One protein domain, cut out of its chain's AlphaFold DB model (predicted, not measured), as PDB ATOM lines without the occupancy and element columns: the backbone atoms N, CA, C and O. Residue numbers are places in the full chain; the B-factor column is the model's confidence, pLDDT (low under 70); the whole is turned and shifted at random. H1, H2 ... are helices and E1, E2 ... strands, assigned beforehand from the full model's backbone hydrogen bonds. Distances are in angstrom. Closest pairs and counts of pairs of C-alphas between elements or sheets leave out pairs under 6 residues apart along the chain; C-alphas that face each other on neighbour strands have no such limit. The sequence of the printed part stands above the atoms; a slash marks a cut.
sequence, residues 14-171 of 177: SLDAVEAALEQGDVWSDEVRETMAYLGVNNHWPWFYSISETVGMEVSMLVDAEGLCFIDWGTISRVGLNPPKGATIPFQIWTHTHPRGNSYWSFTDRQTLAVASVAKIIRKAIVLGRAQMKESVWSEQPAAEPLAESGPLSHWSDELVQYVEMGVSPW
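AT A GLANCE: This is residues 14 to 171 of the 177 residues of an uncharacterized protein of Candidatus Poseidoniales archaeon (UniProt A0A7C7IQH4). A twisted sheet of five strands has the helical hairpin H2 and H3 over one face and H4 over the other, along E4. H1 packs on H2 at one end of the long axis, and the short H5 packs on H4 toward the other. Residues 156 to 171 run back past E5 toward the first printed residue. The printed part has 158 residues, with five named helices and five named strands in the order H1 H2 H3 E1 E2 E3 H4 E4 E5 H5; the mixed sheet runs E2 E1 E3 E4 E5, and the class is mixed, helices and strands. It is compact, with a radius of gyration of the C-alphas of 15.3 A and spans of 48 by 35 by 26 A.

HOW THE PARTS SIT: Start at H1, residues 15 to 23: it touches H2, residues 30 to 41, at a steep tilt of 62 degrees, their closest C-alphas, Val 18 and Val 32, 5.6 A apart. H2 forms a helical hairpin with H3, residues 45 to 55; their closest C-alphas, Leu 39 and Phe 48, are 5.7 A apart. H2 and H3 are on the same face of the sheet, at heights of 8.5 A and 7.1 A. Next come E1, residues 58 to 63, and E2, residues 69 to 74, an antiparallel hairpin with N 60 and O 72 at 2.8 A. E3, residues 91 to 97, is antiparallel to E1, with N 61 and O 95 at 2.8 A. H4, residues 107 to 119, is on the opposite face and runs along E4, residues 122 to 129, at 3 degrees on the local plane. E3, H4 and E4 make a strand-helix-strand unit, two parallel neighbour strands with a helix between, its crossover right-handed; N 94 and O 124 are 2.9 A apart. E4 and E5, residues 132 to 137, form a hairpin, with N 127 and O 134 at 2.9 A. H5, residues 152 to 155, touches H4, the closest C-alphas being Ala 114 and Pro 152, 5.0 A apart. In H1, H2, H3 and H4 every O i to N i+4 pair is within hydrogen-bond range; H5 is too short for one.

IN THESE COORDINATES: Find C-alpha 15 at (41.355, 45.439, 28.362), where H1 begins. H2 is 16.1 A long, H3 15.6 A, H4 18.7 A and E4 20.7 A. H5 ends at C-alpha 155, (45.078, 25.519, 62.725).

THE WHOLE: The C-alphas of Asp 16 and Ser 150, the two farthest apart, are 48.6 A apart. The printed part has no cut; the links E2 to E3 and E5 to H5 are long. Residues 75 to 83 have pLDDT under 70.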
ATOM      1  N   SER A  14      45.484  47.600  29.733       96.75
ATOM      2  CA  SER A  14      44.252  47.872  28.981       96.75
ATOM      3  C   SER A  14      43.516  46.575  28.642       96.75
ATOM      4  O   SER A  14      44.165  45.585  28.299       96.75
ATOM      5  N   LEU A  15      42.181  46.609  28.664       95.56
ATOM      6  CA  LEU A  15      41.355  45.439  28.362       95.56
ATOM      7  C   LEU A  15      41.716  44.824  26.999       95.56
ATOM      8  O   LEU A  15      41.962  43.627  26.941       95.56
ATOM      9  N   ASP A  16      41.879  45.651  25.961       96.88
ATOM     10  CA  ASP A  16      42.250  45.210  24.608       96.88
ATOM     11  C   ASP A  16      43.564  44.408  24.578       96.88
ATOM     12  O   ASP A  16      43.678  43.421  23.855       96.88
ATOM     13  N   ALA A  17      44.567  44.809  25.367       97.56
ATOM     14  CA  ALA A  17      45.855  44.112  25.429       97.56
ATOM     15  C   ALA A  17      45.731  42.749  26.124       97.56
ATOM     16  O   ALA A  17      46.286  41.755  25.653       97.56
ATOM     17  N   VAL A  18      44.964  42.693  27.219       97.50
ATOM     18  CA  VAL A  18      44.689  41.443  27.938       97.50
ATOM     19  C   VAL A  18      43.885  40.496  27.049       97.50
ATOM     20  O   VAL A  18      44.264  39.339  26.894       97.50
ATOM     21  N   GLU A  19      42.817  40.978  26.411       96.50
ATOM     22  CA  GLU A  19      41.993  40.190  25.491       96.50
ATOM     23  C   GLU A  19      42.819  39.658  24.315       96.50
ATOM     24  O   GLU A  19      42.794  38.456  24.055       96.50
ATOM     25  N   ALA A  20      43.640  40.501  23.679       97.44
ATOM     26  CA  ALA A  20      44.505  40.082  22.578       97.44
ATOM     27  C   ALA A  20      45.499  38.978  22.983       97.44
ATOM     28  O   ALA A  20      45.768  38.071  22.187       97.44
ATOM     29  N   ALA A  21      46.049  39.027  24.202       97.44
ATOM     30  CA  ALA A  21      46.928  37.981  24.722       97.44
ATOM     31  C   ALA A  21      46.163  36.673  24.996       97.44
ATOM     32  O   ALA A  21      46.617  35.588  24.621       97.44
ATOM     33  N   LEU A  22      44.972  36.763  25.597       96.25
ATOM     34  CA  LEU A  22      44.124  35.604  25.887       96.25
ATOM     35  C   LEU A  22      43.609  34.920  24.613       96.25
ATOM     36  O   LEU A  22      43.593  33.691  24.553       96.25
ATOM     37  N   GLU A  23      43.246  35.681  23.578       95.69
ATOM     38  CA  GLU A  23      42.840  35.153  22.266       95.69
ATOM     39  C   GLU A  23      43.961  34.360  21.579       95.69
ATOM     40  O   GLU A  23      43.702  33.369  20.892       95.69
ATOM     41  N   GLN A  24      45.215  34.753  21.806       95.44
ATOM     42  CA  GLN A  24      46.402  34.023  21.348       95.44
ATOM     43  C   GLN A  24      46.744  32.817  22.240       95.44
ATOM     44  O   GLN A  24      47.640  32.038  21.912       95.44
ATOM     45  N   GLY A  25      46.028  32.639  23.355       93.06
ATOM     46  CA  GLY A  25      46.286  31.605  24.353       93.06
ATOM     47  C   GLY A  25      47.502  31.888  25.240       93.06
ATOM     48  O   GLY A  25      47.974  30.973  25.921       93.06
ATOM     49  N   ASP A  26      48.020  33.120  25.250       95.50
ATOM     50  CA  ASP A  26      49.216  33.488  26.008       95.50
ATOM     51  C   ASP A  26      48.883  33.993  27.417       95.50
ATOM     52  O   ASP A  26      49.008  35.171  27.760       95.50
ATOM     53  N   VAL A  27      48.492  33.052  28.277       94.56
ATOM     54  CA  VAL A  27      48.255  33.302  29.710       94.56
ATOM     55  C   VAL A  27      49.532  33.659  30.485       94.56
ATOM     56  O   VAL A  27      49.466  34.038  31.656       94.56
ATOM     57  N   TRP A  28      50.702  33.497  29.858       94.00
ATOM     58  CA  TRP A  28      52.006  33.731  30.475       94.00
ATOM     59  C   TRP A  28      52.604  35.096  30.148       94.00
ATOM     60  O   TRP A  28      53.636  35.430  30.737       94.00
ATOM     61  N   SER A  29      51.965  35.848  29.254       95.75
ATOM     62  CA  SER A  29      52.281  37.240  28.951       95.75
ATOM     63  C   SER A  29      52.292  38.112  30.210       95.75
ATOM     64  O   SER A  29      51.599  37.830  31.202       95.75
ATOM     65  N   ASP A  30      53.095  39.175  30.179       96.31
ATOM     66  CA  ASP A  30      53.160  40.128  31.285       96.31
ATOM     67  C   ASP A  30      51.813  40.849  31.428       96.31
ATOM     68  O   ASP A  30      51.316  40.982  32.542       96.31
ATOM     69  N   GLU A  31      51.138  41.166  30.318       97.69
ATOM     70  CA  GLU A  31      49.813  41.787  30.292       97.69
ATOM     71  C   GLU A  31      48.794  41.011  31.135       97.69
ATOM     72  O   GLU A  31      48.084  41.591  31.964       97.69
ATOM     73  N   VAL A  32      48.740  39.685  30.969       97.88
ATOM     74  CA  VAL A  32      47.824  38.827  31.730       97.88
ATOM     75  C   VAL A  32      48.289  38.696  33.176       97.88
ATOM     76  O   VAL A  32      47.497  38.882  34.099       97.88
ATOM     77  N   ARG A  33      49.563  38.373  33.414       97.25
ATOM     78  CA  ARG A  33      50.052  38.069  34.769       97.25
ATOM     79  C   ARG A  33      50.073  39.305  35.669       97.25
ATOM     80  O   ARG A  33      49.663  39.211  36.825       97.25
ATOM     81  N   GLU A  34      50.500  40.456  35.164       98.12
ATOM     82  CA  GLU A  34      50.495  41.722  35.903       98.12
ATOM     83  C   GLU A  34      49.068  42.189  36.205       98.12
ATOM     84  O   GLU A  34      48.790  42.590  37.339       98.12
ATOM     85  N   THR A  35      48.138  42.025  35.253       98.56
ATOM     86  CA  THR A  35      46.711  42.322  35.465       98.56
ATOM     87  C   THR A  35      46.111  41.422  36.536       98.56
ATOM     88  O   THR A  35      45.443  41.903  37.449       98.56
ATOM     89  N   MET A  36      46.377  40.116  36.489       98.12
ATOM     90  CA  MET A  36      45.914  39.183  37.520       98.12
ATOM     91  C   MET A  36      46.461  39.566  38.902       98.12
ATOM     92  O   MET A  36      45.705  39.596  39.874       98.12
ATOM     93  N   ALA A  37      47.743  39.932  38.992       97.94
ATOM     94  CA  ALA A  37      48.325  40.431  40.233       97.94
ATOM     95  C   ALA A  37      47.635  41.719  40.715       97.94
ATOM     96  O   ALA A  37      47.273  41.799  41.889       97.94
ATOM     97  N   TYR A  38      47.377  42.686  39.824       98.44
ATOM     98  CA  TYR A  38      46.634  43.912  40.140       98.44
ATOM     99  C   TYR A  38      45.246  43.613  40.704       98.44
ATOM    100  O   TYR A  38      44.873  44.146  41.750       98.44
ATOM    101  N   LEU A  39      44.482  42.745  40.040       97.88
ATOM    102  CA  LEU A  39      43.131  42.401  40.473       97.88
ATOM    103  C   LEU A  39      43.150  41.761  41.863       97.88
ATOM    104  O   LEU A  39      42.319  42.104  42.702       97.88
ATOM    105  N   GLY A  40      44.117  40.881  42.129       97.06
ATOM    106  CA  GLY A  40      44.231  40.227  43.425       97.06
ATOM    107  C   GLY A  40      44.622  41.173  44.559       97.06
ATOM    108  O   GLY A  40      43.948  41.200  45.588       97.06
ATOM    109  N   VAL A  41      45.655  42.006  44.382       97.25
ATOM    110  CA  VAL A  41      46.085  42.935  45.451       97.25
ATOM    111  C   VAL A  41      45.050  44.026  45.749       97.25
ATOM    112  O   VAL A  41      45.011  44.536  46.866       97.25
ATOM    113  N   ASN A  42      44.177  44.347  44.789       96.25
ATOM    114  CA  ASN A  42      43.092  45.321  44.949       96.25
ATOM    115  C   ASN A  42      41.735  44.683  45.312       96.25
ATOM    116  O   ASN A  42      40.713  45.365  45.297       96.25
ATOM    117  N   ASN A  43      41.696  43.392  45.668       94.69
ATOM    118  CA  ASN A  43      40.472  42.655  46.017       94.69
ATOM    119  C   ASN A  43      39.390  42.631  44.915       94.69
ATOM    120  O   ASN A  43      38.205  42.435  45.194       94.69
ATOM    121  N   HIS A  44      39.774  42.761  43.645       96.38
ATOM    122  CA  HIS A  44      38.891  42.572  42.490       96.38
ATOM    123  C   HIS A  44      38.736  41.081  42.141       96.38
ATOM    124  O   HIS A  44      38.875  40.666  40.988       96.38
ATOM    125  N   TRP A  45      38.423  40.256  43.144       96.38
ATOM    126  CA  TRP A  45      38.333  38.798  43.022       96.38
ATOM    127  C   TRP A  45      37.345  38.289  41.967       96.38
ATOM    128  O   TRP A  45      37.687  37.334  41.269       96.38
ATOM    129  N   PRO A  46      36.159  38.898  41.773       95.50
ATOM    130  CA  PRO A  46      35.266  38.490  40.692       95.50
ATOM    131  C   PRO A  46      35.898  38.648  39.306       95.50
ATOM    132  O   PRO A  46      35.763  37.764  38.464       95.50
ATOM    133  N   TRP A  47      36.619  39.748  39.074       96.38
ATOM    134  CA  TRP A  47      37.307  40.000  37.807       96.38
ATOM    135  C   TRP A  47      38.489  39.048  37.625       96.38
ATOM    136  O   TRP A  47      38.630  38.456  36.556       96.38
ATOM    137  N   PHE A  48      39.257  38.802  38.689       97.38
ATOM    138  CA  PHE A  48      40.309  37.783  38.701       97.38
ATOM    139  C   PHE A  48      39.748  36.405  38.306       97.38
ATOM    140  O   PHE A  48      40.270  35.732  37.416       97.38
ATOM    141  N   TYR A  49      38.628  36.006  38.918       96.69
ATOM    142  CA  TYR A  49      37.941  34.761  38.587       96.69
ATOM    143  C   TYR A  49      37.441  34.735  37.138       96.69
ATOM    144  O   TYR A  49      37.580  33.711  36.476       96.69
ATOM    145  N   SER A  50      36.891  35.839  36.618       95.44
ATOM    146  CA  SER A  50      36.344  35.872  35.254       95.44
ATOM    147  C   SER A  50      37.389  35.572  34.177       95.44
ATOM    148  O   SER A  50      37.074  34.884  33.204       95.44
ATOM    149  N   ILE A  51      38.642  35.999  34.375       96.00
ATOM    150  CA  ILE A  51      39.740  35.690  33.452       96.00
ATOM    151  C   ILE A  51      40.025  34.184  33.498       96.00
ATOM    152  O   ILE A  51      40.050  33.520  32.464       96.00
ATOM    153  N   SER A  52      40.146  33.615  34.700       95.31
ATOM    154  CA  SER A  52      40.320  32.169  34.882       95.31
ATOM    155  C   SER A  52      39.173  31.340  34.288       95.31
ATOM    156  O   SER A  52      39.425  30.330  33.625       95.31
ATOM    157  N   GLU A  53      37.917  31.762  34.464       94.75
ATOM    158  CA  GLU A  53      36.755  31.073  33.893       94.75
ATOM    159  C   GLU A  53      36.746  31.138  32.361       94.75
ATOM    160  O   GLU A  53      36.469  30.120  31.717       94.75
ATOM    161  N   THR A  54      37.090  32.299  31.793       93.31
ATOM    162  CA  THR A  54      37.180  32.525  30.341       93.31
ATOM    163  C   THR A  54      38.220  31.610  29.707       93.31
ATOM    164  O   THR A  54      37.927  30.912  28.737       93.31
ATOM    165  N   VAL A  55      39.409  31.545  30.307       93.56
ATOM    166  CA  VAL A  55      40.497  30.662  29.867       93.56
ATOM    167  C   VAL A  55      40.159  29.186  30.125       93.56
ATOM    168  O   VAL A  55      40.587  28.296  29.390       93.56
ATOM    169  N   GLY A  56      39.373  28.897  31.165       92.50
ATOM    170  CA  GLY A  56      39.061  27.536  31.594       92.50
ATOM    171  C   GLY A  56      40.230  26.835  32.296       92.50
ATOM    172  O   GLY A  56      40.274  25.604  32.315       92.50
ATOM    173  N   MET A  57      41.164  27.602  32.863       92.19
ATOM    174  CA  MET A  57      42.346  27.109  33.576       92.19
ATOM    175  C   MET A  57      42.366  27.603  35.017       92.19
ATOM    176  O   MET A  57      41.954  28.729  35.299       92.19
ATOM    177  N   GLU A  58      42.868  26.765  35.922       92.31
ATOM    178  CA  GLU A  58      43.127  27.194  37.290       92.31
ATOM    179  C   GLU A  58      44.302  28.170  37.285       92.31
ATOM    180  O   GLU A  58      45.339  27.912  36.670       92.31
ATOM    181  N   VAL A  59      44.144  29.276  37.995       93.81
ATOM    182  CA  VAL A  59      45.215  30.224  38.283       93.81
ATOM    183  C   VAL A  59      45.488  30.204  39.782       93.81
ATOM    184  O   VAL A  59      44.563  30.058  40.585       93.81
ATOM    185  N   SER A  60      46.753  30.353  40.157       93.38
ATOM    186  CA  SER A  60      47.174  30.619  41.528       93.38
ATOM    187  C   SER A  60      47.914  31.935  41.589       93.38
ATOM    188  O   SER A  60      48.775  32.221  40.760       93.38
ATOM    189  N   MET A  61      47.618  32.691  42.632       95.06
ATOM    190  CA  MET A  61      48.359  33.858  43.048       95.06
ATOM    191  C   MET A  61      48.971  33.598  44.418       95.06
ATOM    192  O   MET A  61      48.292  33.163  45.345       95.06
ATOM    193  N   LEU A  62      50.257  33.887  44.549       94.44
ATOM    194  CA  LEU A  62      50.959  33.899  45.823       94.44
ATOM    195  C   LEU A  62      51.477  35.313  46.070       94.44
ATOM    196  O   LEU A  62      52.097  35.890  45.178       94.44
ATOM    197  N   VAL A  63      51.233  35.855  47.262       95.62
ATOM    198  CA  VAL A  63      51.881  37.090  47.725       95.62
ATOM    199  C   VAL A  63      52.793  36.740  48.880       95.62
ATOM    200  O   VAL A  63      52.360  36.152  49.875       95.62
ATOM    201  N   ASP A  64      54.064  37.074  48.738       95.12
ATOM    202  CA  ASP A  64      55.075  36.776  49.743       95.12
ATOM    203  C   ASP A  64      55.162  37.832  50.849       95.12
ATOM    204  O   ASP A  64      54.401  38.799  50.870       95.12
ATOM    205  N   ALA A  65      56.051  37.628  51.820       95.44
ATOM    206  CA  ALA A  65      56.205  38.530  52.960       95.44
ATOM    207  C   ALA A  65      56.671  39.947  52.572       95.44
ATOM    208  O   ALA A  65      56.467  40.876  53.351       95.44
ATOM    209  N   GLU A  66      57.268  40.124  51.390       95.38
ATOM    210  CA  GLU A  66      57.737  41.414  50.865       95.38
ATOM    211  C   GLU A  66      56.726  42.063  49.908       95.38
ATOM    212  O   GLU A  66      56.913  43.203  49.486       95.38
ATOM    213  N   GLY A  67      55.623  41.375  49.606       94.56
ATOM    214  CA  GLY A  67      54.577  41.861  48.710       94.56
ATOM    215  C   GLY A  67      54.811  41.508  47.241       94.56
ATOM    216  O   GLY A  67      54.080  41.996  46.377       94.56
ATOM    217  N   LEU A  68      55.790  40.653  46.935       94.81
ATOM    218  CA  LEU A  68      56.006  40.166  45.578       94.81
ATOM    219  C   LEU A  68      54.864  39.234  45.172       94.81
ATOM    220  O   LEU A  68      54.473  38.337  45.924       94.81
ATOM    221  N   CYS A  69      54.340  39.455  43.967       94.88
ATOM    222  CA  CYS A  69      53.201  38.725  43.429       94.88
ATOM    223  C   CYS A  69      53.659  37.682  42.416       94.88
ATOM    224  O   CYS A  69      54.371  37.994  41.463       94.88
ATOM    225  N   PHE A  70      53.200  36.447  42.582       93.31
ATOM    226  CA  PHE A  70      53.530  35.340  41.694       93.31
ATOM    227  C   PHE A  70      52.249  34.731  41.141       93.31
ATOM    228  O   PHE A  70      51.441  34.201  41.901       93.31
ATOM    229  N   ILE A  71      52.084  34.815  39.821       93.69
ATOM    230  CA  ILE A  71      50.958  34.229  39.091       93.69
ATOM    231  C   ILE A  71      51.425  32.970  38.367       93.69
ATOM    232  O   ILE A  71      52.372  33.032  37.570       93.69
ATOM    233  N   ASP A  72      50.742  31.862  38.643       90.81
ATOM    234  CA  ASP A  72      50.963  30.551  38.037       90.81
ATOM    235  C   ASP A  72      49.651  30.008  37.456       90.81
ATOM    236  O   ASP A  72      48.572  30.252  37.997       90.81
ATOM    237  N   TRP A  73      49.747  29.259  36.362       90.69
ATOM    238  CA  TRP A  73      48.602  28.691  35.651       90.69
ATOM    239  C   TRP A  73      48.741  27.177  35.555       90.69
ATOM    240  O   TRP A  73      49.798  26.653  35.200       90.69
ATOM    241  N   GLY A  74      47.653  26.455  35.802       82.12
ATOM    242  CA  GLY A  74      47.642  25.006  35.680       82.12
ATOM    243  C   GLY A  74      46.303  24.428  35.256       82.12
ATOM    244  O   GLY A  74      45.302  25.108  35.038       82.12
ATOM    245  N   THR A  75      46.313  23.109  35.094       65.88
ATOM    246  CA  THR A  75      45.102  22.322  34.863       65.88
ATOM    247  C   THR A  75      44.408  22.026  36.189       65.88
ATOM    248  O   THR A  75      45.074  21.998  37.220       65.88
ATOM    249  N   ILE A  76      43.112  21.702  36.132       57.88
ATOM    250  CA  ILE A  76      42.279  21.342  37.290       57.88
ATOM    251  C   ILE A  76      43.034  20.445  38.292       57.88
ATOM    252  O   ILE A  76      43.577  19.403  37.909       57.88
ATOM    253  N   SER A  77      43.055  20.849  39.565       50.91
ATOM    254  CA  SER A  77      43.705  20.162  40.690       50.91
ATOM    255  C   SER A  77      45.237  20.051  40.625       50.91
ATOM    256  O   SER A  77      45.806  19.156  41.257       50.91
ATOM    257  N   ARG A  78      45.928  20.912  39.864       56.69
ATOM    258  CA  ARG A  78      47.405  20.898  39.762       56.69
ATOM    259  C   ARG A  78      48.097  22.196  40.139       56.69
ATOM    260  O   ARG A  78      49.329  22.220  40.106       56.69
ATOM    261  N   VAL A  79      47.370  23.238  40.522       56.34
ATOM    262  CA  VAL A  79      48.031  24.460  40.974       56.34
ATOM    263  C   VAL A  79      48.344  24.339  42.461       56.34
ATOM    264  O   VAL A  79      47.554  24.684  43.331       56.34
ATOM    265  N   GLY A  80      49.493  23.731  42.746       60.81
ATOM    266  CA  GLY A  80      50.020  23.643  44.103       60.81
ATOM    267  C   GLY A  80      50.591  24.979  44.571       60.81
ATOM    268  O   GLY A  80      50.874  25.869  43.770       60.81
ATOM    269  N   LEU A  81      50.847  25.080  45.875       66.50
ATOM    270  CA  LEU A  81      51.772  26.076  46.404       66.50
ATOM    271  C   LEU A  81      53.144  25.800  45.774       66.50
ATOM    272  O   LEU A  81      53.849  24.885  46.198       66.50
ATOM    273  N   ASN A  82      53.482  26.533  44.719       69.69
ATOM    274  CA  ASN A  82      54.730  26.398  43.980       69.69
ATOM    275  C   ASN A  82      55.637  27.573  44.372       69.69
ATOM    276  O   ASN A  82      55.715  28.538  43.613       69.69
ATOM    277  N   PRO A  83      56.233  27.563  45.587       67.44
ATOM    278  CA  PRO A  83      56.980  28.697  46.105       67.44
ATOM    279  C   PRO A  83      58.143  29.004  45.151       67.44
ATOM    280  O   PRO A  83      59.052  28.181  44.999       67.44
ATOM    281  N   PRO A  84      58.117  30.162  44.481       74.38
ATOM    282  CA  PRO A  84      59.116  30.503  43.489       74.38
ATOM    283  C   PRO A  84      60.461  30.762  44.151       74.38
ATOM    284  O   PRO A  84      60.559  31.241  45.286       74.38
ATOM    285  N   LYS A  85      61.533  30.446  43.424       79.50
ATOM    286  CA  LYS A  85      62.889  30.706  43.894       79.50
ATOM    287  C   LYS A  85      63.050  32.204  44.170       79.50
ATOM    288  O   LYS A  85      62.857  33.017  43.273       79.50
ATOM    289  N   GLY A  86      63.455  32.536  45.394       80.62
ATOM    290  CA  GLY A  86      63.670  33.918  45.829       80.62
ATOM    291  C   GLY A  86      62.482  34.569  46.538       80.62
ATOM    292  O   GLY A  86      62.624  35.714  46.938       80.62
ATOM    293  N   ALA A  87      61.358  33.870  46.723       89.25
ATOM    294  CA  ALA A  87      60.234  34.401  47.490       89.25
ATOM    295  C   ALA A  87      60.483  34.357  49.010       89.25
ATOM    296  O   ALA A  87      61.108  33.417  49.520       89.25
ATOM    297  N   THR A  88      59.941  35.336  49.737       93.50
ATOM    298  CA  THR A  88      60.142  35.480  51.187       93.50
ATOM    299  C   THR A  88      58.957  34.917  51.982       93.50
ATOM    300  O   THR A  88      57.825  35.382  51.874       93.50
ATOM    301  N   ILE A  89      59.205  33.911  52.825       92.19
ATOM    302  CA  ILE A  89      58.189  33.319  53.719       92.19
ATOM    303  C   ILE A  89      58.098  34.062  55.069       92.19
ATOM    304  O   ILE A  89      59.098  34.623  55.519       92.19
ATOM    305  N   PRO A  90      56.950  34.010  55.777       93.19
ATOM    306  CA  PRO A  90      55.696  33.360  55.387       93.19
ATOM    307  C   PRO A  90      54.924  34.163  54.333       93.19
ATOM    308  O   PRO A  90      54.817  35.381  54.427       93.19
ATOM    309  N   PHE A  91      54.331  33.461  53.369       94.31
ATOM    310  CA  PHE A  91      53.431  34.032  52.375       94.31
ATOM    311  C   PHE A  91      52.218  34.671  53.054       94.31
ATOM    312  O   PHE A  91      51.584  34.070  53.931       94.31
ATOM    313  N   GLN A  92      51.893  35.893  52.635       96.19
ATOM    314  CA  GLN A  92      50.745  36.642  53.132       96.19
ATOM    315  C   GLN A  92      49.446  35.968  52.701       96.19
ATOM    316  O   GLN A  92      48.559  35.745  53.527       96.19
ATOM    317  N   ILE A  93      49.356  35.605  51.420       95.81
ATOM    318  CA  ILE A  93      48.161  34.991  50.854       95.81
ATOM    319  C   ILE A  93      48.510  34.009  49.742       95.81
ATOM    320  O   ILE A  93      49.398  34.266  48.929       95.81
ATOM    321  N   TRP A  94      47.778  32.903  49.710       95.75
ATOM    322  CA  TRP A  94      47.695  32.002  48.570       95.75
ATOM    323  C   TRP A  94      46.251  31.977  48.064       95.75
ATOM    324  O   TRP A  94      45.346  31.592  48.798       95.75
ATOM    325  N   THR A  95      46.027  32.399  46.828       96.06
ATOM    326  CA  THR A  95      44.705  32.406  46.197       96.06
ATOM    327  C   THR A  95      44.715  31.467  45.008       96.06
ATOM    328  O   THR A  95      45.623  31.554  44.188       96.06
ATOM    329  N   HIS A  96      43.693  30.632  44.847       95.06
ATOM    330  CA  HIS A  96      43.487  29.875  43.613       95.06
ATOM    331  C   HIS A  96      42.024  29.864  43.176       95.06
ATOM    332  O   HIS A  96      41.121  30.268  43.905       95.06
ATOM    333  N   THR A  97      41.785  29.426  41.948       95.56
ATOM    334  CA  THR A  97      40.448  29.364  41.345       95.56
ATOM    335  C   THR A  97      40.025  27.927  41.076       95.56
ATOM    336  O   THR A  97      40.856  27.123  40.667       95.56
ATOM    337  N   HIS A  98      38.724  27.647  41.144       94.00
ATOM    338  CA  HIS A  98      38.069  26.488  40.539       94.00
ATOM    339  C   HIS A  98      37.224  26.949  39.334       94.00
ATOM    340  O   HIS A  98      36.047  27.314  39.494       94.00
ATOM    341  N   PRO A  99      37.784  26.958  38.109       86.25
ATOM    342  CA  PRO A  99      37.054  27.351  36.911       86.25
ATOM    343  C   PRO A  99      35.808  26.483  36.752       86.25
ATOM    344  O   PRO A  99      35.888  25.254  36.782       86.25
ATOM    345  N   ARG A 100      34.644  27.118  36.569       84.75
ATOM    346  CA  ARG A 100      33.338  26.454  36.383       84.75
ATOM    347  C   ARG A 100      32.829  25.657  37.597       84.75
ATOM    348  O   ARG A 100      31.821  24.961  37.475       84.75
ATOM    349  N   GLY A 101      33.494  25.764  38.748       87.25
ATOM    350  CA  GLY A 101      33.112  25.130  40.008       87.25
ATOM    351  C   GLY A 101      32.718  26.131  41.095       87.25
ATOM    352  O   GLY A 101      32.827  27.346  40.927       87.25
ATOM    353  N   ASN A 102      32.265  25.595  42.225       92.56
ATOM    354  CA  ASN A 102      32.008  26.357  43.448       92.56
ATOM    355  C   ASN A 102      33.308  26.564  44.242       92.56
ATOM    356  O   ASN A 102      34.274  25.815  44.069       92.56
ATOM    357  N   SER A 103      33.310  27.526  45.166       94.00
ATOM    358  CA  SER A 103      34.401  27.682  46.133       94.00
ATOM    359  C   SER A 103      34.288  26.637  47.235       94.00
ATOM    360  O   SER A 103      33.356  26.661  48.039       94.00
ATOM    361  N   TYR A 104      35.243  25.716  47.297       94.62
ATOM    362  CA  TYR A 104      35.368  24.736  48.372       94.62
ATOM    363  C   TYR A 104      36.830  24.320  48.510       94.62
ATOM    364  O   TYR A 104      37.582  24.421  47.550       94.62
ATOM    365  N   TRP A 105      37.222  23.817  49.681       94.88
ATOM    366  CA  TRP A 105      38.546  23.228  49.863       94.88
ATOM    367  C   TRP A 105      38.544  21.784  49.365       94.88
ATOM    368  O   TRP A 105      37.992  20.889  50.015       94.88
ATOM    369  N   SER A 106      39.142  21.557  48.196       91.75
ATOM    370  CA  SER A 106      39.313  20.229  47.618       91.75
ATOM    371  C   SER A 106      40.235  19.357  48.475       91.75
ATOM    372  O   SER A 106      40.912  19.826  49.393       91.75
ATOM    373  N   PHE A 107      40.286  18.055  48.183       90.69
ATOM    374  CA  PHE A 107      41.242  17.167  48.847       90.69
ATOM    375  C   PHE A 107      42.690  17.644  48.637       90.69
ATOM    376  O   PHE A 107      43.454  17.703  49.599       90.69
ATOM    377  N   THR A 108      43.037  18.050  47.411       89.12
ATOM    378  CA  THR A 108      44.362  18.585  47.068       89.12
ATOM    379  C   THR A 108      44.652  19.885  47.817       89.12
ATOM    380  O   THR A 108      45.743  20.044  48.362       89.12
ATOM    381  N   ASP A 109      43.669  20.783  47.932       92.38
ATOM    382  CA  ASP A 109      43.841  22.053  48.648       92.38
ATOM    383  C   ASP A 109      44.130  21.790  50.123       92.38
ATOM    384  O   ASP A 109      45.084  22.317  50.689       92.38
ATOM    385  N   ARG A 110      43.353  20.892  50.742       94.62
ATOM    386  CA  ARG A 110      43.533  20.497  52.144       94.62
ATOM    387  C   ARG A 110      44.891  19.835  52.377       94.62
ATOM    388  O   ARG A 110      45.493  20.063  53.423       94.62
ATOM    389  N   GLN A 111      45.413  19.066  51.422       92.56
ATOM    390  CA  GLN A 111      46.781  18.544  51.506       92.56
ATOM    391  C   GLN A 111      47.826  19.668  51.452       92.56
ATOM    392  O   GLN A 111      48.726  19.689  52.293       92.56
ATOM    393  N   THR A 112      47.683  20.625  50.531       91.56
ATOM    394  CA  THR A 112      48.564  21.801  50.446       91.56
ATOM    395  C   THR A 112      48.543  22.614  51.741       91.56
ATOM    396  O   THR A 112      49.602  22.897  52.300       91.56
ATOM    397  N   LEU A 113      47.358  22.924  52.277       94.62
ATOM    398  CA  LEU A 113      47.200  23.671  53.530       94.62
ATOM    399  C   LEU A 113      47.765  22.912  54.736       94.62
ATOM    400  O   LEU A 113      48.362  23.520  55.625       94.62
ATOM    401  N   ALA A 114      47.628  21.584  54.768       94.69
ATOM    402  CA  ALA A 114      48.209  20.765  55.827       94.69
ATOM    403  C   ALA A 114      49.745  20.834  55.815       94.69
ATOM    404  O   ALA A 114      50.356  21.050  56.862       94.69
ATOM    405  N   VAL A 115      50.369  20.707  54.639       91.75
ATOM    406  CA  VAL A 115      51.827  20.844  54.485       91.75
ATOM    407  C   VAL A 115      52.278  22.265  54.834       91.75
ATOM    408  O   VAL A 115      53.227  22.439  55.602       91.75
ATOM    409  N   ALA A 116      51.567  23.279  54.337       89.94
ATOM    410  CA  ALA A 116      51.867  24.680  54.607       89.94
ATOM    411  C   ALA A 116      51.753  25.039  56.098       89.94
ATOM    412  O   ALA A 116      52.551  25.837  56.589       89.94
ATOM    413  N   SER A 117      50.811  24.418  56.819       90.62
ATOM    414  CA  SER A 117      50.633  24.566  58.271       90.62
ATOM    415  C   SER A 117      51.842  24.051  59.046       90.62
ATOM    416  O   SER A 117      52.392  24.764  59.882       90.62
ATOM    417  N   VAL A 118      52.315  22.838  58.726       89.19
ATOM    418  CA  VAL A 118      53.489  22.240  59.389       89.19
ATOM    419  C   VAL A 118      54.741  23.081  59.150       89.19
ATOM    420  O   VAL A 118      55.529  23.291  60.072       89.19
ATOM    421  N   ALA A 119      54.916  23.586  57.928       88.25
ATOM    422  CA  ALA A 119      56.051  24.431  57.571       88.25
ATOM    423  C   ALA A 119      55.890  25.899  58.013       88.25
ATOM    424  O   ALA A 119      56.859  26.653  57.961       88.25
ATOM    425  N   LYS A 120      54.690  26.306  58.455       91.12
ATOM    426  CA  LYS A 120      54.328  27.681  58.840       91.12
ATOM    427  C   LYS A 120      54.601  28.717  57.743       91.12
ATOM    428  O   LYS A 120      55.101  29.807  58.013       91.12
ATOM    429  N   ILE A 121      54.285  28.367  56.494       91.88
ATOM    430  CA  ILE A 121      54.671  29.159  55.314       91.88
ATOM    431  C   ILE A 121      53.547  29.990  54.694       91.88
ATOM    432  O   ILE A 121      53.864  30.813  53.851       91.88
ATOM    433  N   ILE A 122      52.275  29.834  55.080       94.06
ATOM    434  CA  ILE A 122      51.157  30.648  54.559       94.06
ATOM    435  C   ILE A 122      50.312  31.167  55.723       94.06
ATOM    436  O   ILE A 122      50.057  30.432  56.674       94.06
ATOM    437  N   ARG A 123      49.862  32.424  55.638       96.25
ATOM    438  CA  ARG A 123      48.965  33.050  56.626       96.25
ATOM    439  C   ARG A 123      47.485  32.971  56.259       96.25
ATOM    440  O   ARG A 123      46.665  32.734  57.140       96.25
ATOM    441  N   LYS A 124      47.145  33.170  54.987       97.31
ATOM    442  CA  LYS A 124      45.767  33.169  54.483       97.31
ATOM    443  C   LYS A 124      45.679  32.396  53.173       97.31
ATOM    444  O   LYS A 124      46.585  32.475  52.346       97.31
ATOM    445  N   ALA A 125      44.580  31.681  52.980       97.25
ATOM    446  CA  ALA A 125      44.240  31.042  51.723       97.25
ATOM    447  C   ALA A 125      42.858  31.497  51.238       97.25
ATOM    448  O   ALA A 125      41.944  31.670  52.046       97.25
ATOM    449  N   ILE A 126      42.703  31.662  49.924       97.69
ATOM    450  CA  ILE A 126      41.427  31.964  49.267       97.69
ATOM    451  C   ILE A 126      41.204  30.983  48.116       97.69
ATOM    452  O   ILE A 126      42.090  30.784  47.291       97.69
ATOM    453  N   VAL A 127      39.996  30.429  48.013       96.75
ATOM    454  CA  VAL A 127      39.541  29.712  46.818       96.75
ATOM    455  C   VAL A 127      38.353  30.423  46.174       96.75
ATOM    456  O   VAL A 127      37.312  30.665  46.797       96.75
ATOM    457  N   LEU A 128      38.508  30.756  44.895       97.25
ATOM    458  CA  LEU A 128      37.514  31.452  44.086       97.25
ATOM    459  C   LEU A 128      36.755  30.476  43.189       97.25
ATOM    460  O   LEU A 128      37.336  29.604  42.547       97.25
ATOM    461  N   GLY A 129      35.449  30.659  43.122       95.06
ATOM    462  CA  GLY A 129      34.514  29.872  42.334       95.06
ATOM    463  C   GLY A 129      33.457  30.787  41.732       95.06
ATOM    464  O   GLY A 129      33.515  32.009  41.875       95.06
ATOM    465  N   ARG A 130      32.461  30.206  41.065       91.62
ATOM    466  CA  ARG A 130      31.390  30.963  40.400       91.62
ATOM    467  C   ARG A 130      30.672  31.908  41.358       91.62
ATOM    468  O   ARG A 130      29.841  31.461  42.145       91.62
ATOM    469  N   ALA A 131      30.985  33.202  41.255       90.50
ATOM    470  CA  ALA A 131      30.492  34.255  42.146       90.50
ATOM    471  C   ALA A 131      30.669  33.919  43.640       90.50
ATOM    472  O   ALA A 131      29.883  34.355  44.480       90.50
ATOM    473  N   GLN A 132      31.673  33.106  43.969       96.44
ATOM    474  CA  GLN A 132      31.915  32.605  45.311       96.44
ATOM    475  C   GLN A 132      33.371  32.814  45.702       96.44
ATOM    476  O   GLN A 132      34.285  32.735  44.880       96.44
ATOM    477  N   MET A 133      33.567  33.039  46.991       97.44
ATOM    478  CA  MET A 133      34.863  33.106  47.636       97.44
ATOM    479  C   MET A 133      34.782  32.319  48.937       97.44
ATOM    480  O   MET A 133      33.831  32.467  49.702       97.44
ATOM    481  N   LYS A 134      35.770  31.467  49.197       97.94
ATOM    482  CA  LYS A 134      35.934  30.818  50.497       97.94
ATOM    483  C   LYS A 134      37.331  31.112  51.006       97.94
ATOM    484  O   LYS A 134      38.296  30.988  50.257       97.94
ATOM    485  N   GLU A 135      37.415  31.510  52.265       97.94
ATOM    486  CA  GLU A 135      38.667  31.888  52.906       97.94
ATOM    487  C   GLU A 135      39.032  30.907  54.019       97.94
ATOM    488  O   GLU A 135      38.201  30.158  54.539       97.94
ATOM    489  N   SER A 136      40.318  30.876  54.341       98.12
ATOM    490  CA  SER A 136      40.849  30.167  55.492       98.12
ATOM    491  C   SER A 136      42.067  30.913  56.006       98.12
ATOM    492  O   SER A 136      42.952  31.293  55.234       98.12
ATOM    493  N   VAL A 137      42.121  31.138  57.312       97.81
ATOM    494  CA  VAL A 137      43.208  31.849  57.981       97.81
ATOM    495  C   VAL A 137      43.921  30.880  58.904       97.81
ATOM    496  O   VAL A 137      43.294  30.173  59.695       97.81
ATOM    497  N   TRP A 138      45.244  30.851  58.796       97.44
ATOM    498  CA  TRP A 138      46.088  30.045  59.658       97.44
ATOM    499  C   TRP A 138      46.413  30.783  60.954       97.44
ATOM    500  O   TRP A 138      46.726  31.978  60.949       97.44
ATOM    501  N   SER A 139      46.430  30.057  62.071       95.19
ATOM    502  CA  SER A 139      46.907  30.585  63.346       95.19
ATOM    503  C   SER A 139      47.708  29.561  64.154       95.19
ATOM    504  O   SER A 139      47.563  28.351  63.999       95.19
ATOM    505  N   GLU A 140      48.569  30.048  65.052       93.75
ATOM    506  CA  GLU A 140      49.386  29.193  65.931       93.75
ATOM    507  C   GLU A 140      48.536  28.352  66.894       93.75
ATOM    508  O   GLU A 140      48.979  27.308  67.363       93.75
ATOM    509  N   GLN A 141      47.314  28.795  67.191       94.50
ATOM    510  CA  GLN A 141      46.360  28.040  67.997       94.50
ATOM    511  C   GLN A 141      45.363  27.309  67.092       94.50
ATOM    512  O   GLN A 141      45.134  27.735  65.960       94.50
ATOM    513  N   PRO A 142      44.750  26.215  67.563       95.38
ATOM    514  CA  PRO A 142      43.628  25.627  66.852       95.38
ATOM    515  C   PRO A 142      42.506  26.655  66.646       95.38
ATOM    516  O   PRO A 142      42.156  27.396  67.568       95.38
ATOM    517  N   ALA A 143      41.951  26.703  65.436       95.81
ATOM    518  CA  ALA A 143      40.804  27.540  65.122       95.81
ATOM    519  C   ALA A 143      39.552  27.018  65.847       95.81
ATOM    520  O   ALA A 143      39.412  25.817  66.076       95.81
ATOM    521  N   ALA A 144      38.632  27.922  66.194       94.75
ATOM    522  CA  ALA A 144      37.376  27.554  66.853       94.75
ATOM    523  C   ALA A 144      36.481  26.689  65.947       94.75
ATOM    524  O   ALA A 144      35.907  25.704  66.403       94.75
ATOM    525  N   GLU A 145      36.417  27.041  64.662       96.75
ATOM    526  CA  GLU A 145      35.758  26.275  63.602       96.75
ATOM    527  C   GLU A 145      36.821  25.889  62.568       96.75
ATOM    528  O   GLU A 145      37.100  26.665  61.649       96.75
ATOM    529  N   PRO A 146      37.521  24.759  62.769       97.62
ATOM    530  CA  PRO A 146      38.662  24.416  61.944       97.62
ATOM    531  C   PRO A 146      38.290  23.603  60.703       97.62
ATOM    532  O   PRO A 146      37.323  22.842  60.703       97.62
ATOM    533  N   LEU A 147      39.164  23.631  59.691       97.19
ATOM    534  CA  LEU A 147      39.063  22.743  58.527       97.19
ATOM    535  C   LEU A 147      39.114  21.258  58.901       97.19
ATOM    536  O   LEU A 147      38.654  20.425  58.124       97.19
ATOM    537  N   ALA A 148      39.709  20.894  60.035       97.06
ATOM    538  CA  ALA A 148      39.603  19.559  60.614       97.06
ATOM    539  C   ALA A 148      39.733  19.629  62.138       97.06
ATOM    540  O   ALA A 148      40.493  20.438  62.657       97.06
ATOM    541  N   GLU A 149      39.070  18.727  62.858       96.00
ATOM    542  CA  GLU A 149      39.100  18.699  64.330       96.00
ATOM    543  C   GLU A 149      40.496  18.418  64.920       96.00
ATOM    544  O   GLU A 149      40.745  18.684  66.092       96.00
ATOM    545  N   SER A 150      41.421  17.861  64.130       95.00
ATOM    546  CA  SER A 150      42.778  17.533  64.574       95.00
ATOM    547  C   SER A 150      43.809  17.590  63.440       95.00
ATOM    548  O   SER A 150      43.471  17.658  62.255       95.00
ATOM    549  N   GLY A 151      45.089  17.536  63.817       95.75
ATOM    550  CA  GLY A 151      46.213  17.563  62.884       95.75
ATOM    551  C   GLY A 151      46.492  18.961  62.320       95.75
ATOM    552  O   GLY A 151      45.981  19.952  62.826       95.75
ATOM    553  N   PRO A 152      47.298  19.082  61.251       96.62
ATOM    554  CA  PRO A 152      47.740  20.389  60.757       96.62
ATOM    555  C   PRO A 152      46.605  21.313  60.290       96.62
ATOM    556  O   PRO A 152      46.762  22.533  60.292       96.62
ATOM    557  N   LEU A 153      45.466  20.738  59.895       97.62
ATOM    558  CA  LEU A 153      44.278  21.475  59.464       97.62
ATOM    559  C   LEU A 153      43.454  22.041  60.626       97.62
ATOM    560  O   LEU A 153      42.615  22.901  60.378       97.62
ATOM    561  N   SER A 154      43.720  21.645  61.878       97.69
ATOM    562  CA  SER A 154      43.053  22.258  63.034       97.69
ATOM    563  C   SER A 154      43.461  23.710  63.267       97.69
ATOM    564  O   SER A 154      42.796  24.422  64.004       97.69
ATOM    565  N   HIS A 155      44.544  24.158  62.635       97.44
ATOM    566  CA  HIS A 155      45.078  25.519  62.725       97.44
ATOM    567  C   HIS A 155      44.502  26.486  61.684       97.44
ATOM    568  O   HIS A 155      44.841  27.667  61.697       97.44
ATOM    569  N   TRP A 156      43.663  25.989  60.778       98.25
ATOM    570  CA  TRP A 156      43.066  26.748  59.685       98.25
ATOM    571  C   TRP A 156      41.569  26.926  59.932       98.25
ATOM    572  O   TRP A 156      40.889  25.930  60.178       98.25
ATOM    573  N   SER A 157      41.049  28.153  59.844       98.12
ATOM    574  CA  SER A 157      39.602  28.411  59.936       98.12
ATOM    575  C   SER A 157      38.831  27.834  58.741       98.12
ATOM    576  O   SER A 157      39.330  27.836  57.615       98.12
ATOM    577  N   ASP A 158      37.608  27.355  58.958       97.56
ATOM    578  CA  ASP A 158      36.685  26.944  57.893       97.56
ATOM    579  C   ASP A 158      35.601  28.003  57.661       97.56
ATOM    580  O   ASP A 158      34.435  27.815  58.002       97.56
ATOM    581  N   GLU A 159      35.980  29.151  57.100       97.31
ATOM    582  CA  GLU A 159      35.037  30.258  56.931       97.31
ATOM    583  C   GLU A 159      33.902  29.912  55.960       97.31
ATOM    584  O   GLU A 159      34.070  29.149  55.001       97.31
ATOM    585  N   LEU A 160      32.726  30.501  56.183       97.00
ATOM    586  CA  LEU A 160      31.579  30.320  55.299       97.00
ATOM    587  C   LEU A 160      31.882  30.824  53.882       97.00
ATOM    588  O   LEU A 160      32.636  31.774  53.678       97.00
ATOM    589  N   VAL A 161      31.250  30.191  52.892       97.56
ATOM    590  CA  VAL A 161      31.316  30.662  51.506       97.56
ATOM    591  C   VAL A 161      30.625  32.021  51.412       97.56
ATOM    592  O   VAL A 161      29.464  32.166  51.794       97.56
ATOM    593  N   GLN A 162      31.339  32.998  50.871       96.88
ATOM    594  CA  GLN A 162      30.850  34.338  50.591       96.88
ATOM    595  C   GLN A 162      30.440  34.424  49.122       96.88
ATOM    596  O   GLN A 162      31.158  33.942  48.246       96.88
ATOM    597  N   TYR A 163      29.299  35.050  48.843       94.75
ATOM    598  CA  TYR A 163      28.899  35.377  47.477       94.75
ATOM    599  C   TYR A 163      29.459  36.747  47.109       94.75
ATOM    600  O   TYR A 163      29.254  37.713  47.842       94.75
ATOM    601  N   VAL A 164      30.174  36.817  45.989       91.19
ATOM    602  CA  VAL A 164      30.860  38.029  45.536       91.19
ATOM    603  C   VAL A 164      30.228  38.541  44.245       91.19
ATOM    604  O   VAL A 164      30.157  37.833  43.239       91.19
ATOM    605  N   GLU A 165      29.748  39.781  44.277       90.31
ATOM    606  CA  GLU A 165      29.217  40.466  43.098       90.31
ATOM    607  C   GLU A 165      30.355  41.059  42.266       90.31
ATOM    608  O   GLU A 165      31.336  41.547  42.818       90.31
ATOM    609  N   MET A 166      30.213  41.063  40.937       86.50
ATOM    610  CA  MET A 166      31.267  41.518  40.018       86.50
ATOM    611  C   MET A 166      31.663  42.991  40.210       86.50
ATOM    612  O   MET A 166      32.799  43.368  39.927       86.50
ATOM    613  N   GLY A 167      30.756  43.813  40.743       86.50
ATOM    614  CA  GLY A 167      31.008  45.227  41.003       86.50
ATOM    615  C   GLY A 167      31.288  46.034  39.730       86.50
ATOM    616  O   GLY A 167      30.944  45.632  38.616       86.50
ATOM    617  N   VAL A 168      31.897  47.208  39.903       89.19
ATOM    618  CA  VAL A 168      32.316  48.071  38.789       89.19
ATOM    619  C   VAL A 168      33.560  47.478  38.128       89.19
ATOM    620  O   VAL A 168      34.448  46.960  38.801       89.19
ATOM    621  N   SER A 169      33.614  47.552  36.798       90.94
ATOM    622  CA  SER A 169      34.780  47.113  36.035       90.94
ATOM    623  C   SER A 169      36.003  47.976  36.359       90.94
ATOM    624  O   SER A 169      35.898  49.201  36.250       90.94
ATOM    625  N   PRO A 170      37.161  47.377  36.697       91.44
ATOM    626  CA  PRO A 170      38.375  48.135  36.989       91.44
ATOM    627  C   PRO A 170      38.840  48.940  35.767       91.44
ATOM    628  O   PRO A 170      39.296  50.065  35.916       91.44
ATOM    629  N   TRP A 171      38.577  48.452  34.550       91.62
ATOM    630  CA  TRP A 171      38.856  49.170  33.299       91.62
ATOM    631  C   TRP A 171      37.919  50.350  33.007       91.62
ATOM    632  O   TRP A 171      38.174  51.123  32.089       91.62
TER     633      TRP A 171